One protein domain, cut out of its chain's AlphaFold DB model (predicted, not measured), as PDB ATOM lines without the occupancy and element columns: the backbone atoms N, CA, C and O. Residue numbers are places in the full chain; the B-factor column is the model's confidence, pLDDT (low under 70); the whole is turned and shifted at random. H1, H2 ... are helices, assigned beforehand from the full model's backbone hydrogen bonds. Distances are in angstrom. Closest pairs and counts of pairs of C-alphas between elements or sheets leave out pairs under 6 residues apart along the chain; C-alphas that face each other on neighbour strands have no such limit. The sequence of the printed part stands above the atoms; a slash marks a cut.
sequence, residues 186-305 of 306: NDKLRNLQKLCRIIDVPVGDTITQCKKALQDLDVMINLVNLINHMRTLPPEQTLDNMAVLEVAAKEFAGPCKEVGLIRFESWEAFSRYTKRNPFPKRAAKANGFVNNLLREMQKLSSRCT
ATOM      1  N   ASN A 186     494.684 501.342 268.435       78.56
ATOM      2  CA  ASN A 186     494.047 502.250 267.470       78.56
ATOM      3  C   ASN A 186     493.519 501.551 266.200       78.56
ATOM      4  O   ASN A 186     492.728 502.135 265.456       78.56
ATOM      5  N   ASP A 187     493.924 500.302 265.949       86.19
ATOM      6  CA  ASP A 187     493.510 499.538 264.769       86.19
ATOM      7  C   ASP A 187     492.132 498.893 264.970       86.19
ATOM      8  O   ASP A 187     491.967 497.879 265.654       86.19
ATOM      9  N   LYS A 188     491.120 499.492 264.339       85.75
ATOM     10  CA  LYS A 188     489.722 499.059 264.443       85.75
ATOM     11  C   LYS A 188     489.493 497.635 263.940       85.75
ATOM     12  O   LYS A 188     488.692 496.927 264.546       85.75
ATOM     13  N   LEU A 189     490.129 497.237 262.836       88.69
ATOM     14  CA  LEU A 189     489.924 495.911 262.252       88.69
ATOM     15  C   LEU A 189     490.573 494.860 263.141       88.69
ATOM     16  O   LEU A 189     489.894 493.931 263.575       88.69
ATOM     17  N   ARG A 190     491.843 495.065 263.498       88.00
ATOM     18  CA  ARG A 190     492.576 494.131 264.353       88.00
ATOM     19  C   ARG A 190     491.903 493.964 265.715       88.00
ATOM     20  O   ARG A 190     491.799 492.853 266.220       88.00
ATOM     21  N   ASN A 191     491.369 495.040 266.291       87.12
ATOM     22  CA  ASN A 191     490.606 494.978 267.540       87.12
ATOM     23  C   ASN A 191     489.300 494.180 267.419       87.12
ATOM     24  O   ASN A 191     488.950 493.449 268.343       87.12
ATOM     25  N   LEU A 192     488.580 494.302 266.298       87.81
ATOM     26  CA  LEU A 192     487.387 493.488 266.042       87.81
ATOM     27  C   LEU A 192     487.747 492.013 265.868       87.81
ATOM     28  O   LEU A 192     487.087 491.163 266.452       87.81
ATOM     29  N   GLN A 193     488.817 491.716 265.134       89.94
ATOM     30  CA  GLN A 193     489.305 490.351 264.947       89.94
ATOM     31  C   GLN A 193     489.741 489.718 266.273       89.94
ATOM     32  O   GLN A 193     489.368 488.584 266.562       89.94
ATOM     33  N   LYS A 194     490.466 490.464 267.120       87.94
ATOM     34  CA  LYS A 194     490.795 490.040 268.489       87.94
ATOM     35  C   LYS A 194     489.543 489.730 269.295       87.94
ATOM     36  O   LYS A 194     489.485 488.694 269.944       87.94
ATOM     37  N   LEU A 195     488.546 490.613 269.245       88.25
ATOM     38  CA  LEU A 195     487.296 490.396 269.962       88.25
ATOM     39  C   LEU A 195     486.595 489.125 269.472       88.25
ATOM     40  O   LEU A 195     486.173 488.339 270.310       88.25
ATOM     41  N   CYS A 196     486.541 488.892 268.155       89.00
ATOM     42  CA  CYS A 196     486.003 487.656 267.585       89.00
ATOM     43  C   CYS A 196     486.706 486.412 268.146       89.00
ATOM     44  O   CYS A 196     486.031 485.471 268.535       89.00
ATOM     45  N   ARG A 197     488.041 486.424 268.262       89.06
ATOM     46  CA  ARG A 197     488.796 485.303 268.853       89.06
ATOM     47  C   ARG A 197     488.487 485.113 270.335       89.06
ATOM     48  O   ARG A 197     488.234 483.997 270.762       89.06
ATOM     49  N   ILE A 198     488.464 486.201 271.110       86.50
ATOM     50  CA  ILE A 198     488.194 486.161 272.560       86.50
ATOM     51  C   ILE A 198     486.812 485.570 272.848       86.50
ATOM     52  O   ILE A 198     486.632 484.851 273.828       86.50
ATOM     53  N   ILE A 199     485.824 485.879 272.008       87.19
ATOM     54  CA  ILE A 199     484.461 485.368 272.173       87.19
ATOM     55  C   ILE A 199     484.181 484.122 271.325       87.19
ATOM     56  O   ILE A 199     483.035 483.683 271.276       87.19
ATOM     57  N   ASP A 200     485.216 483.553 270.706       87.69
ATOM     58  CA  ASP A 200     485.182 482.329 269.907       87.69
ATOM     59  C   ASP A 200     484.141 482.354 268.770       87.69
ATOM     60  O   ASP A 200     483.183 481.581 268.743       87.69
ATOM     61  N   VAL A 201     484.309 483.294 267.834       88.06
ATOM     62  CA  VAL A 201     483.531 483.370 266.587       88.06
ATOM     63  C   VAL A 201     484.402 483.536 265.354       88.06
ATOM     64  O   VAL A 201     485.536 484.017 265.465       88.06
ATOM     65  N   PRO A 202     483.871 483.205 264.156       91.44
ATOM     66  CA  PRO A 202     484.599 483.373 262.909       91.44
ATOM     67  C   PRO A 202     485.193 484.776 262.768       91.44
ATOM     68  O   PRO A 202     484.505 485.799 262.844       91.44
ATOM     69  N   VAL A 203     486.505 484.811 262.561       92.50
ATOM     70  CA  VAL A 203     487.261 486.042 262.352       92.50
ATOM     71  C   VAL A 203     487.120 486.442 260.888       92.50
ATOM     72  O   VAL A 203     487.458 485.668 260.000       92.50
ATOM     73  N   GLY A 204     486.605 487.643 260.632       93.81
ATOM     74  CA  GLY A 204     486.510 488.191 259.279       93.81
ATOM     75  C   GLY A 204     487.737 489.015 258.892       93.81
ATOM     76  O   GLY A 204     488.366 489.643 259.743       93.81
ATOM     77  N   ASP A 205     488.018 489.109 257.595       95.94
ATOM     78  CA  ASP A 205     489.104 489.938 257.045       95.94
ATOM     79  C   ASP A 205     488.734 491.424 256.959       95.94
ATOM     80  O   ASP A 205     489.577 492.290 256.741       95.94
ATOM     81  N   THR A 206     487.452 491.744 257.142       95.00
ATOM     82  CA  THR A 206     486.931 493.113 257.093       95.00
ATOM     83  C   THR A 206     486.145 493.469 258.351       95.00
ATOM     84  O   THR A 206     485.574 492.616 259.038       95.00
ATOM     85  N   ILE A 207     486.045 494.775 258.623       90.38
ATOM     86  CA  ILE A 207     485.261 495.321 259.742       90.38
ATOM     87  C   ILE A 207     483.810 494.832 259.666       90.38
ATOM     88  O   ILE A 207     483.212 494.500 260.686       90.38
ATOM     89  N   THR A 208     483.247 494.784 258.457       90.88
ATOM     90  CA  THR A 208     481.861 494.374 258.218       90.88
ATOM     91  C   THR A 208     481.643 492.898 258.528       90.88
ATOM     92  O   THR A 208     480.669 492.571 259.201       90.88
ATOM     93  N   GLN A 209     482.554 492.015 258.109       92.81
ATOM     94  CA  GLN A 209     482.460 490.582 258.405       92.81
ATOM     95  C   GLN A 209     482.573 490.303 259.905       92.81
ATOM     96  O   GLN A 209     481.736 489.586 260.443       92.81
ATOM     97  N   CYS A 210     483.535 490.926 260.598       89.94
ATOM     98  CA  CYS A 210     483.642 490.778 262.051       89.94
ATOM     99  C   CYS A 210     482.378 491.281 262.751       89.94
ATOM    100  O   CYS A 210     481.810 490.585 263.580       89.94
ATOM    101  N   LYS A 211     481.879 492.470 262.383       86.38
ATOM    102  CA  LYS A 211     480.626 492.995 262.946       86.38
ATOM    103  C   LYS A 211     479.449 492.050 262.729       86.38
ATOM    104  O   LYS A 211     478.646 491.909 263.641       86.38
ATOM    105  N   LYS A 212     479.353 491.422 261.555       88.06
ATOM    106  CA  LYS A 212     478.310 490.440 261.256       88.06
ATOM    107  C   LYS A 212     478.445 489.197 262.144       88.06
ATOM    108  O   LYS A 212     477.480 488.840 262.798       88.06
ATOM    109  N   ALA A 213     479.643 488.627 262.271       87.50
ATOM    110  CA  ALA A 213     479.884 487.483 263.157       87.50
ATOM    111  C   ALA A 213     479.535 487.789 264.629       87.50
ATOM    112  O   ALA A 213     478.931 486.970 265.312       87.50
ATOM    113  N   LEU A 214     479.856 489.000 265.100       84.81
ATOM    114  CA  LEU A 214     479.489 489.472 266.441       84.81
ATOM    115  C   LEU A 214     477.975 489.685 266.619       84.81
ATOM    116  O   LEU A 214     477.489 489.623 267.742       84.81
ATOM    117  N   GLN A 215     477.246 489.994 265.541       81.38
ATOM    118  CA  GLN A 215     475.787 490.155 265.551       81.38
ATOM    119  C   GLN A 215     475.056 488.820 265.470       81.38
ATOM    120  O   GLN A 215     473.974 488.701 266.026       81.38
ATOM    121  N   ASP A 216     475.610 487.840 264.759       78.81
ATOM    122  CA  ASP A 216     474.976 486.531 264.584       78.81
ATOM    123  C   ASP A 216     475.032 485.695 265.876       78.81
ATOM    124  O   ASP A 216     474.218 484.795 266.079       78.81
ATOM    125  N   LEU A 217     475.949 486.030 266.790       70.12
ATOM    126  CA  LEU A 217     475.889 485.605 268.182       70.12
ATOM    127  C   LEU A 217     474.651 486.213 268.837       70.12
ATOM    128  O   LEU A 217     474.678 487.360 269.281       70.12
ATOM    129  N   ASP A 218     473.594 485.426 268.993       75.81
ATOM    130  CA  ASP A 218     472.469 485.748 269.878       75.81
ATOM    131  C   ASP A 218     472.881 485.652 271.365       75.81
ATOM    132  O   ASP A 218     472.279 484.973 272.189       75.81
ATOM    133  N   VAL A 219     474.012 486.272 271.705       72.62
ATOM    134  CA  VAL A 219     474.692 486.153 272.986       72.62
ATOM    135  C   VAL A 219     475.040 487.540 273.486       72.62
ATOM    136  O   VAL A 219     475.769 488.308 272.858       72.62
ATOM    137  N   MET A 220     474.563 487.854 274.685       85.00
ATOM    138  CA  MET A 220     474.895 489.102 275.359       85.00
ATOM    139  C   MET A 220     476.121 488.908 276.254       85.00
ATOM    140  O   MET A 220     476.221 487.908 276.962       85.00
ATOM    141  N   ILE A 221     477.043 489.877 276.261       87.88
ATOM    142  CA  ILE A 221     478.280 489.852 277.060       87.88
ATOM    143  C   ILE A 221     478.431 491.163 277.837       87.88
ATOM    144  O   ILE A 221     478.381 492.256 277.278       87.88
ATOM    145  N   ASN A 222     478.646 491.091 279.150       91.19
ATOM    146  CA  ASN A 222     478.863 492.294 279.960       91.19
ATOM    147  C   ASN A 222     480.305 492.818 279.807       91.19
ATOM    148  O   ASN A 222     481.260 492.067 279.978       91.19
ATOM    149  N   LEU A 223     480.469 494.125 279.564       90.31
ATOM    150  CA  LEU A 223     481.786 494.746 279.343       90.31
ATOM    151  C   LEU A 223     482.757 494.593 280.523       90.31
ATOM    152  O   LEU A 223     483.947 494.411 280.301       90.31
ATOM    153  N   VAL A 224     482.280 494.654 281.769       91.75
ATOM    154  CA  VAL A 224     483.141 494.469 282.948       91.75
ATOM    155  C   VAL A 224     483.620 493.020 283.031       91.75
ATOM    156  O   VAL A 224     484.792 492.782 283.312       91.75
ATOM    157  N   ASN A 225     482.745 492.050 282.745       93.19
ATOM    158  CA  ASN A 225     483.140 490.643 282.666       93.19
ATOM    159  C   ASN A 225     484.130 490.393 281.517       93.19
ATOM    160  O   ASN A 225     485.138 489.737 281.752       93.19
ATOM    161  N   LEU A 226     483.905 490.984 280.338       91.50
ATOM    162  CA  LEU A 226     484.845 490.918 279.217       91.50
ATOM    163  C   LEU A 226     486.224 491.474 279.607       91.50
ATOM    164  O   LEU A 226     487.230 490.827 279.349       91.50
ATOM    165  N   ILE A 227     486.288 492.633 280.273       90.88
ATOM    166  CA  ILE A 227     487.563 493.208 280.738       90.88
ATOM    167  C   ILE A 227     488.242 492.302 281.764       90.88
ATOM    168  O   ILE A 227     489.446 492.088 281.675       90.88
ATOM    169  N   ASN A 228     487.493 491.745 282.718       91.06
ATOM    170  CA  ASN A 228     488.050 490.795 283.681       91.06
ATOM    171  C   ASN A 228     488.628 489.554 282.997       91.06
ATOM    172  O   ASN A 228     489.726 489.139 283.347       91.06
ATOM    173  N   HIS A 229     487.914 489.003 282.015       88.94
ATOM    174  CA  HIS A 229     488.385 487.869 281.232       88.94
ATOM    175  C   HIS A 229     489.666 488.223 280.461       88.94
ATOM    176  O   HIS A 229     490.666 487.520 280.565       88.94
ATOM    177  N   MET A 230     489.699 489.376 279.783       87.88
ATOM    178  CA  MET A 230     490.893 489.844 279.067       87.88
ATOM    179  C   MET A 230     492.098 490.071 279.984       87.88
ATOM    180  O   MET A 230     493.221 489.776 279.594       87.88
ATOM    181  N   ARG A 231     491.887 490.552 281.215       86.44
ATOM    182  CA  ARG A 231     492.956 490.729 282.215       86.44
ATOM    183  C   ARG A 231     493.609 489.416 282.642       86.44
ATOM    184  O   ARG A 231     494.752 489.447 283.087       86.44
ATOM    185  N   THR A 232     492.904 488.297 282.484       82.62
ATOM    186  CA  THR A 232     493.449 486.953 282.715       82.62
ATOM    187  C   THR A 232     494.069 486.321 281.469       82.62
ATOM    188  O   THR A 232     494.738 485.300 281.593       82.62
ATOM    189  N   LEU A 233     493.883 486.911 280.281       79.06
ATOM    190  CA  LEU A 233     494.501 486.411 279.055       79.06
ATOM    191  C   LEU A 233     495.997 486.764 279.015       79.06
ATOM    192  O   LEU A 233     496.403 487.825 279.503       79.06
ATOM    193  N   PRO A 234     496.826 485.907 278.400       70.88
ATOM    194  CA  PRO A 234     498.235 486.207 278.206       70.88
ATOM    195  C   PRO A 234     498.427 487.409 277.251       70.88
ATOM    196  O   PRO A 234     497.522 487.757 276.483       70.88
ATOM    197  N   PRO A 235     499.594 488.085 277.288       67.00
ATOM    198  CA  PRO A 235     499.871 489.254 276.455       67.00
ATOM    199  C   PRO A 235     499.655 488.985 274.960       67.00
ATOM    200  O   PRO A 235     499.993 487.916 274.459       67.00
ATOM    201  N   GLU A 236     499.162 489.997 274.239       58.66
ATOM    202  CA  GLU A 236     498.691 489.953 272.842       58.66
ATOM    203  C   GLU A 236     499.540 489.129 271.863       58.66
ATOM    204  O   GLU A 236     498.992 488.488 270.972       58.66
ATOM    205  N   GLN A 237     500.857 489.097 272.056       56.50
ATOM    206  CA  GLN A 237     501.807 488.336 271.239       56.50
ATOM    207  C   GLN A 237     501.520 486.822 271.209       56.50
ATOM    208  O   GLN A 237     501.997 486.131 270.316       56.50
ATOM    209  N   THR A 238     500.718 486.308 272.144       57.72
ATOM    210  CA  THR A 238     500.310 484.894 272.212       57.72
ATOM    211  C   THR A 238     498.903 484.609 271.672       57.72
ATOM    212  O   THR A 238     498.573 483.449 271.447       57.72
ATOM    213  N   LEU A 239     498.085 485.635 271.388       57.88
ATOM    214  CA  LEU A 239     496.700 485.474 270.903       57.88
ATOM    215  C   LEU A 239     496.594 485.174 269.398       57.88
ATOM    216  O   LEU A 239     495.514 484.825 268.922       57.88
ATOM    217  N   ASP A 240     497.679 485.324 268.635       62.00
ATOM    218  CA  ASP A 240     497.684 485.006 267.201       62.00
ATOM    219  C   ASP A 240     497.821 483.490 266.934       62.00
ATOM    220  O   ASP A 240     497.534 483.041 265.828       62.00
ATOM    221  N   ASN A 241     498.146 482.685 267.957       62.62
ATOM    222  CA  ASN A 241     498.189 481.222 267.880       62.62
ATOM    223  C   ASN A 241     497.218 480.596 268.891       62.62
ATOM    224  O   ASN A 241     497.530 480.499 270.076       62.62
ATOM    225  N   MET A 242     496.070 480.090 268.424       57.41
ATOM    226  CA  MET A 242     495.077 479.397 269.271       57.41
ATOM    227  C   MET A 242     495.689 478.258 270.109       57.41
ATOM    228  O   MET A 242     495.338 478.092 271.272       57.41
ATOM    229  N   ALA A 243     496.673 477.535 269.562       59.19
ATOM    230  CA  ALA A 243     497.395 476.479 270.277       59.19
ATOM    231  C   ALA A 243     498.196 476.998 271.490       59.19
ATOM    232  O   ALA A 243     498.379 476.281 272.469       59.19
ATOM    233  N   VAL A 244     498.652 478.253 271.457       59.28
ATOM    234  CA  VAL A 244     499.392 478.867 272.568       59.28
ATOM    235  C   VAL A 244     498.447 479.284 273.691       59.28
ATOM    236  O   VAL A 244     498.856 479.264 274.845       59.28
ATOM    237  N   LEU A 245     497.176 479.584 273.405       56.44
ATOM    238  CA  LEU A 245     496.190 479.889 274.447       56.44
ATOM    239  C   LEU A 245     495.864 478.665 275.303       56.44
ATOM    240  O   LEU A 245     495.816 478.782 276.525       56.44
ATOM    241  N   GLU A 246     495.720 477.489 274.690       61.75
ATOM    242  CA  GLU A 246     495.499 476.238 275.430       61.75
ATOM    243  C   GLU A 246     496.707 475.838 276.290       61.75
ATOM    244  O   GLU A 246     496.542 475.274 277.373       61.75
ATOM    245  N   VAL A 247     497.925 476.130 275.823       62.81
ATOM    246  CA  VAL A 247     499.168 475.847 276.559       62.81
ATOM    247  C   VAL A 247     499.402 476.881 277.665       62.81
ATOM    248  O   VAL A 247     499.679 476.501 278.802       62.81
ATOM    249  N   ALA A 248     499.204 478.172 277.389       58.12
ATOM    250  CA  ALA A 248     499.341 479.244 278.374       58.12
ATOM    251  C   ALA A 248     498.297 479.128 279.496       58.12
ATOM    252  O   ALA A 248     498.638 479.322 280.660       58.12
ATOM    253  N   ALA A 249     497.056 478.738 279.185       57.47
ATOM    254  CA  ALA A 249     496.041 478.459 280.201       57.47
ATOM    255  C   ALA A 249     496.457 477.313 281.149       57.47
ATOM    256  O   ALA A 249     496.117 477.335 282.330       57.47
ATOM    257  N   LYS A 250     497.238 476.336 280.660       63.12
ATOM    258  CA  LYS A 250     497.770 475.228 281.471       63.12
ATOM    259  C   LYS A 250     499.013 475.610 282.284       63.12
ATOM    260  O   LYS A 250     499.138 475.154 283.415       63.12
ATOM    261  N   GLU A 251     499.919 476.430 281.748       58.81
ATOM    262  CA  GLU A 251     501.159 476.835 282.442       58.81
ATOM    263  C   GLU A 251     500.961 477.976 283.450       58.81
ATOM    264  O   GLU A 251     501.599 477.985 284.501       58.81
ATOM    265  N   PHE A 252     500.043 478.913 283.189       56.50
ATOM    266  CA  PHE A 252     499.716 480.003 284.120       56.50
ATOM    267  C   PHE A 252     498.736 479.585 285.232       56.50
ATOM    268  O   PHE A 252     498.232 480.441 285.967       56.50
ATOM    269  N   ALA A 253     498.533 478.277 285.423       47.09
ATOM    270  CA  ALA A 253     497.742 477.654 286.485       47.09
ATOM    271  C   ALA A 253     498.381 477.786 287.890       47.09
ATOM    272  O   ALA A 253     498.412 476.847 288.687       47.09
ATOM    273  N   GLY A 254     498.872 478.978 288.235       52.47
ATOM    274  CA  GLY A 254     498.886 479.416 289.627       52.47
ATOM    275  C   GLY A 254     497.446 479.575 290.145       52.47
ATOM    276  O   GLY A 254     496.498 479.466 289.368       52.47
ATOM    277  N   PRO A 255     497.231 479.874 291.439       47.50
ATOM    278  CA  PRO A 255     495.904 480.034 292.055       47.50
ATOM    279  C   PRO A 255     495.139 481.294 291.580       47.50
ATOM    280  O   PRO A 255     494.422 481.939 292.349       47.50
ATOM    281  N   CYS A 256     495.297 481.673 290.315       45.69
ATOM    282  CA  CYS A 256     494.510 482.687 289.649       45.69
ATOM    283  C   CYS A 256     493.096 482.138 289.459       45.69
ATOM    284  O   CYS A 256     492.890 481.063 288.899       45.69
ATOM    285  N   LYS A 257     492.097 482.880 289.935       58.69
ATOM    286  CA  LYS A 257     490.702 482.598 289.600       58.69
ATOM    287  C   LYS A 257     490.506 483.002 288.148       58.69
ATOM    288  O   LYS A 257     490.271 484.177 287.880       58.69
ATOM    289  N   GLU A 258     490.651 482.055 287.232       68.12
ATOM    290  CA  GLU A 258     490.305 482.258 285.830       68.12
ATOM    291  C   GLU A 258     488.881 482.826 285.755       68.12
ATOM    292  O   GLU A 258     487.922 482.237 286.268       68.12
ATOM    293  N   VAL A 259     488.745 484.035 285.206       80.31
ATOM    294  CA  VAL A 259     487.431 484.653 285.055       80.31
ATOM    295  C   VAL A 259     486.897 484.227 283.702       80.31
ATOM    296  O   VAL A 259     487.239 484.814 282.678       80.31
ATOM    297  N   GLY A 260     486.046 483.204 283.704       86.25
ATOM    298  CA  GLY A 260     485.342 482.776 282.500       86.25
ATOM    299  C   GLY A 260     484.522 483.915 281.884       86.25
ATOM    300  O   GLY A 260     483.902 484.725 282.592       86.25
ATOM    301  N   LEU A 261     484.518 483.974 280.552       89.62
ATOM    302  CA  LEU A 261     483.646 484.868 279.803       89.62
ATOM    303  C   LEU A 261     482.196 484.384 279.940       89.62
ATOM    304  O   LEU A 261     481.844 483.294 279.494       89.62
ATOM    305  N   ILE A 262     481.347 485.199 280.560       90.00
ATOM    306  CA  ILE A 262     479.944 484.867 280.799       90.00
ATOM    307  C   ILE A 262     479.128 485.296 279.584       90.00
ATOM    308  O   ILE A 262     479.004 486.485 279.275       90.00
ATOM    309  N   ARG A 263     478.542 484.295 278.934       89.44
ATOM    310  CA  ARG A 263     477.583 484.429 277.842       89.44
ATOM    311  C   ARG A 263     476.175 484.349 278.422       89.44
ATOM    312  O   ARG A 263     475.880 483.445 279.197       89.44
ATOM    313  N   PHE A 264     475.324 485.313 278.090       87.00
ATOM    314  CA  PHE A 264     473.935 485.325 278.539       87.00
ATOM    315  C   PHE A 264     473.011 485.008 277.365       87.00
ATOM    316  O   PHE A 264     473.007 485.746 276.381       87.00
ATOM    317  N   GLU A 265     472.210 483.955 277.516       86.81
ATOM    318  CA  GLU A 265     471.179 483.535 276.553       86.81
ATOM    319  C   GLU A 265     469.899 484.379 276.659       86.81
ATOM    320  O   GLU A 265     469.077 484.387 275.754       86.81
ATOM    321  N   SER A 266     469.703 485.103 277.770       87.25
ATOM    322  CA  SER A 266     468.510 485.926 277.979       87.25
ATOM    323  C   SER A 266     468.829 487.329 278.483       87.25
ATOM    324  O   SER A 266     469.741 487.559 279.290       87.25
ATOM    325  N   TRP A 267     468.019 488.288 278.028       86.50
ATOM    326  CA  TRP A 267     468.137 489.690 278.424       86.50
ATOM    327  C   TRP A 267     467.956 489.877 279.932       86.50
ATOM    328  O   TRP A 267     468.624 490.710 280.550       86.50
ATOM    329  N   GLU A 268     467.088 489.084 280.558       89.44
ATOM    330  CA  GLU A 268     466.840 489.164 281.995       89.44
ATOM    331  C   GLU A 268     468.091 488.797 282.809       89.44
ATOM    332  O   GLU A 268     468.472 489.533 283.729       89.44
ATOM    333  N   ALA A 269     468.770 487.703 282.443       90.44
ATOM    334  CA  ALA A 269     470.005 487.279 283.095       90.44
ATOM    335  C   ALA A 269     471.119 488.320 282.900       90.44
ATOM    336  O   ALA A 269     471.759 488.738 283.874       90.44
ATOM    337  N   PHE A 270     471.273 488.818 281.667       90.19
ATOM    338  CA  PHE A 270     472.218 489.884 281.339       90.19
ATOM    339  C   PHE A 270     471.956 491.167 282.145       90.19
ATOM    340  O   PHE A 270     472.875 491.757 282.723       90.19
ATOM    341  N   SER A 271     470.695 491.597 282.230       89.69
ATOM    342  CA  SER A 271     470.277 492.802 282.952       89.69
ATOM    343  C   SER A 271     470.519 492.670 284.456       89.69
ATOM    344  O   SER A 271     471.095 493.569 285.079       89.69
ATOM    345  N   ARG A 272     470.160 491.524 285.052       92.94
ATOM    346  CA  ARG A 272     470.401 491.231 286.474       92.94
ATOM    347  C   ARG A 272     471.891 491.282 286.813       92.94
ATOM    348  O   ARG A 272     472.255 491.871 287.833       92.94
ATOM    349  N   TYR A 273     472.742 490.718 285.957       92.06
ATOM    350  CA  TYR A 273     474.193 490.765 286.131       92.06
ATOM    351  C   TYR A 273     474.744 492.190 285.978       92.06
ATOM    352  O   TYR A 273     475.513 492.665 286.818       92.06
ATOM    353  N   THR A 274     474.310 492.905 284.939       89.69
ATOM    354  CA  THR A 274     474.803 494.248 284.607       89.69
ATOM    355  C   THR A 274     474.424 495.294 285.654       89.69
ATOM    356  O   THR A 274     475.211 496.198 285.915       89.69
ATOM    357  N   LYS A 275     473.278 495.153 286.336       90.00
ATOM    358  CA  LYS A 275     472.905 496.029 287.465       90.00
ATOM    359  C   LYS A 275     473.934 496.015 288.600       90.00
ATOM    360  O   LYS A 275     474.102 497.027 289.272       90.00
ATOM    361  N   ARG A 276     474.621 494.888 288.808       88.81
ATOM    362  CA  ARG A 276     475.692 494.753 289.811       88.81
ATOM    363  C   ARG A 276     477.063 495.141 289.261       88.81
ATOM    364  O   ARG A 276     477.911 495.578 290.025       88.81
ATOM    365  N   ASN A 277     477.246 495.037 287.945       88.25
ATOM    366  CA  ASN A 277     478.505 495.298 287.245       88.25
ATOM    367  C   ASN A 277     478.313 496.355 286.140       88.25
ATOM    368  O   ASN A 277     478.432 496.039 284.948       88.25
ATOM    369  N   PRO A 278     477.948 497.601 286.496       88.06
ATOM    370  CA  PRO A 278     477.642 498.615 285.504       88.06
ATOM    371  C   PRO A 278     478.924 499.117 284.840       88.06
ATOM    372  O   PRO A 278     479.838 499.602 285.508       88.06
ATOM    373  N   PHE A 279     478.957 499.073 283.508       85.69
ATOM    374  CA  PHE A 279     479.934 499.832 282.737       85.69
ATOM    375  C   PHE A 279     479.381 501.241 282.447       85.69
ATOM    376  O   PHE A 279     478.211 501.374 282.064       85.69
ATOM    377  N   PRO A 280     480.171 502.313 282.620       82.94
ATOM    378  CA  PRO A 280     479.694 503.682 282.440       82.94
ATOM    379  C   PRO A 280     479.226 503.961 281.008       82.94
ATOM    380  O   PRO A 280     480.000 503.883 280.054       82.94
ATOM    381  N   LYS A 281     477.960 504.366 280.849       81.56
ATOM    382  CA  LYS A 281     477.339 504.596 279.530       81.56
ATOM    383  C   LYS A 281     478.094 505.616 278.672       81.56
ATOM    384  O   LYS A 281     478.149 505.445 277.463       81.56
ATOM    385  N   ARG A 282     478.648 506.683 279.268       79.00
ATOM    386  CA  ARG A 282     479.401 507.717 278.531       79.00
ATOM    387  C   ARG A 282     480.703 507.153 277.953       79.00
ATOM    388  O   ARG A 282     480.915 507.274 276.752       79.00
ATOM    389  N   ALA A 283     481.496 506.453 278.766       76.44
ATOM    390  CA  ALA A 283     482.720 505.783 278.312       76.44
ATOM    391  C   ALA A 283     482.424 504.742 277.226       76.44
ATOM    392  O   ALA A 283     483.106 504.672 276.208       76.44
ATOM    393  N   ALA A 284     481.326 504.005 277.386       73.50
ATOM    394  CA  ALA A 284     480.893 503.030 276.398       73.50
ATOM    395  C   ALA A 284     480.478 503.657 275.050       73.50
ATOM    396  O   ALA A 284     480.455 502.992 274.019       73.50
ATOM    397  N   LYS A 285     480.158 504.953 275.033       72.81
ATOM    398  CA  LYS A 285     479.820 505.691 273.812       72.81
ATOM    399  C   LYS A 285     481.024 506.411 273.193       72.81
ATOM    400  O   LYS A 285     481.037 506.615 271.981       72.81
ATOM    401  N   ALA A 286     482.030 506.766 273.992       65.88
ATOM    402  CA  ALA A 286     483.102 507.686 273.607       65.88
ATOM    403  C   ALA A 286     483.920 507.236 272.381       65.88
ATOM    404  O   ALA A 286     484.227 508.055 271.523       65.88
ATOM    405  N   ASN A 287     484.205 505.937 272.236       59.41
ATOM    406  CA  ASN A 287     485.179 505.467 271.237       59.41
ATOM    407  C   ASN A 287     484.572 504.922 269.934       59.41
ATOM    408  O   ASN A 287     485.301 504.392 269.098       59.41
ATOM    409  N   GLY A 288     483.247 504.981 269.742       62.91
ATOM    410  CA  GLY A 288     482.575 504.456 268.538       62.91
ATOM    411  C   GLY A 288     482.600 502.919 268.395       62.91
ATOM    412  O   GLY A 288     481.614 502.333 267.969       62.91
ATOM    413  N   PHE A 289     483.684 502.250 268.796       58.25
ATOM    414  CA  PHE A 289     483.868 500.800 268.848       58.25
ATOM    415  C   PHE A 289     482.948 500.151 269.880       58.25
ATOM    416  O   PHE A 289     482.122 499.321 269.517       58.25
ATOM    417  N   VAL A 290     483.000 500.616 271.133       61.09
ATOM    418  CA  VAL A 290     482.069 500.165 272.178       61.09
ATOM    419  C   VAL A 290     480.641 500.583 271.839       61.09
ATOM    420  O   VAL A 290     479.701 499.862 272.125       61.09
ATOM    421  N   ASN A 291     480.474 501.694 271.124       56.91
ATOM    422  CA  ASN A 291     479.181 502.132 270.613       56.91
ATOM    423  C   ASN A 291     478.620 501.169 269.556       56.91
ATOM    424  O   ASN A 291     477.430 500.885 269.575       56.91
ATOM    425  N   ASN A 292     479.461 500.650 268.657       54.59
ATOM    426  CA  ASN A 292     479.078 499.594 267.723       54.59
ATOM    427  C   ASN A 292     478.765 498.307 268.491       54.59
ATOM    428  O   ASN A 292     477.681 497.772 268.321       54.59
ATOM    429  N   LEU A 293     479.644 497.877 269.400       60.53
ATOM    430  CA  LEU A 293     479.426 496.690 270.230       60.53
ATOM    431  C   LEU A 293     478.101 496.779 271.013       60.53
ATOM    432  O   LEU A 293     477.290 495.866 270.972       60.53
ATOM    433  N   LEU A 294     477.818 497.921 271.643       55.22
ATOM    434  CA  LEU A 294     476.595 498.158 272.409       55.22
ATOM    435  C   LEU A 294     475.347 498.356 271.548       55.22
ATOM    436  O   LEU A 294     474.281 497.905 271.950       55.22
ATOM    437  N   ARG A 295     475.438 499.037 270.396       56.09
ATOM    438  CA  ARG A 295     474.302 499.169 269.467       56.09
ATOM    439  C   ARG A 295     473.896 497.811 268.914       56.09
ATOM    440  O   ARG A 295     472.705 497.559 268.783       56.09
ATOM    441  N   GLU A 296     474.863 496.946 268.624       53.41
ATOM    442  CA  GLU A 296     474.575 495.590 268.159       53.41
ATOM    443  C   GLU A 296     474.000 494.720 269.284       53.41
ATOM    444  O   GLU A 296     472.958 494.097 269.089       53.41
ATOM    445  N   MET A 297     474.536 494.803 270.505       51.03
ATOM    446  CA  MET A 297     473.924 494.155 271.673       51.03
ATOM    447  C   MET A 297     472.492 494.642 271.971       51.03
ATOM    448  O   MET A 297     471.646 493.869 272.413       51.03
ATOM    449  N   GLN A 298     472.191 495.924 271.732       52.59
ATOM    450  CA  GLN A 298     470.840 496.477 271.895       52.59
ATOM    451  C   GLN A 298     469.873 496.003 270.803       52.59
ATOM    452  O   GLN A 298     468.705 495.761 271.101       52.59
ATOM    453  N   LYS A 299     470.341 495.828 269.560       54.66
ATOM    454  CA  LYS A 299     469.524 495.265 268.474       54.66
ATOM    455  C   LYS A 299     469.166 493.800 268.727       54.66
ATOM    456  O   LYS A 299     468.038 493.410 268.439       54.66
ATOM    457  N   LEU A 300     470.076 493.016 269.306       44.66
ATOM    458  CA  LEU A 300     469.794 491.634 269.716       44.66
ATOM    459  C   LEU A 300     468.706 491.579 270.794       44.66
ATOM    460  O   LEU A 300     467.729 490.848 270.651       44.66
ATOM    461  N   SER A 301     468.774 492.475 271.787       40.94
ATOM    462  CA  SER A 301     467.711 492.610 272.791       40.94
ATOM    463  C   SER A 301     466.341 492.947 272.191       40.94
ATOM    464  O   SER A 301     465.343 492.527 272.764       40.94
ATOM    465  N   SER A 302     466.270 493.697 271.083       48.00
ATOM    466  CA  SER A 302     464.993 494.003 270.416       48.00
ATOM    467  C   SER A 302     464.457 492.868 269.537       48.00
ATOM    468  O   SER A 302     463.262 492.844 269.259       48.00
ATOM    469  N   ARG A 303     465.315 491.931 269.107       47.03
ATOM    470  CA  ARG A 303     464.917 490.759 268.308       47.03
ATOM    471  C   ARG A 303     464.385 489.611 269.167       47.03
ATOM    472  O   ARG A 303     463.512 488.900 268.706       47.03
ATOM    473  N   CYS A 304     464.847 489.484 270.410       40.78
ATOM    474  CA  CYS A 304     464.341 488.493 271.371       40.78
ATOM    475  C   CYS A 304     462.983 488.857 272.009       40.78
ATOM    476  O   CYS A 304     462.439 488.078 272.786       40.78
ATOM    477  N   THR A 305     462.459 490.060 271.757       41.62
ATOM    478  CA  THR A 305     461.163 490.535 272.286       41.62
ATOM    479  C   THR A 305     460.031 490.516 271.253       41.62
ATOM    480  O   THR A 305     458.956 491.038 271.543       41.62
TER     481      THR A 305
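AT A GLANCE: This is residues 186 to 305 of the 306 residues of an uncharacterized protein of Lasiodiplodia theobromae (UniProt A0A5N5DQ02). This is an open assembly of short helices with few contacts: H1 and H2 lie side by side, H5, H6 and H7 gather toward one end of the long axis, and H4 is set off by itself at the other end. H3 lies nearest the middle, and residues 252 to 266, with no named element, run back along the domain from H4 to H5. The printed part has 120 residues with seven named helices, H1 to H7 along the chain, and no named strand; 72 residues are in the helices, and the class is all helix. The whole is compact, with a radius of gyration of the C-alphas of 14.9 A, and spans 43 by 34 by 25 A.

HOW THE PARTS SIT: The longest helix is H7, residues 289 to 303. With residues 296 to 300 alone it only just touches H2, residues 207 to 216, with 3 pairs of C-alphas within 8 A; the closest are those of Gln 215 and Glu 296, 6.1 A apart. These two run the same way at a shallow tilt of 34 degrees, only just short of steep. H2 also touches H1, residues 188 to 198, the same way at a shallow tilt of 33 degrees, only just short of steep, with the C-alphas of Leu 189 and Ile 207 closest at 5.3 A. H7 and H6, residues 281 to 286, touch only at the corner by their link, with the C-alphas of Lys 285 and Asn 291 closest at 4.8 A. H5, residues 267 to 276, is close to H7 but not clearly touching, with the C-alphas of Trp 267 and Ser 301 closest at 6.4 A. H3, residues 223 to 232, is close to H1 but not clearly touching, about perpendicular at 76 degrees, with the C-alphas of Ile 198 and Met 230 closest at 7.9 A. H4, residues 242 to 251, is apart from the other six helices. Residues 220 to 221 pair with 263 to 264, antiparallel. In H1, H2, H3, H6 and H7 every O i to N i+4 pair is within hydrogen-bond range; in H4 and H5 it is 5 of 6 each.

IN THESE COORDINATES: H1 begins at C-alpha 188, (489.722, 499.059, 264.443), and is 15.3 A long. H2 and H3 are 14.4 A each, H4 14.7 A, H5 14.6 A and H6 8.8 A. H7 is 21.5 A long and ends at C-alpha 303, (464.917, 490.759, 268.308).

THE WHOLE: The C-alphas of Glu 251 and Thr 305, the two farthest apart, are 43.5 A apart. The printed part has no cut. The link from H4 to H5 is long, with 15 residues. The mean pLDDT of the printed part is 75.4; residues 235 to 258 and 286 to 305 are under 70.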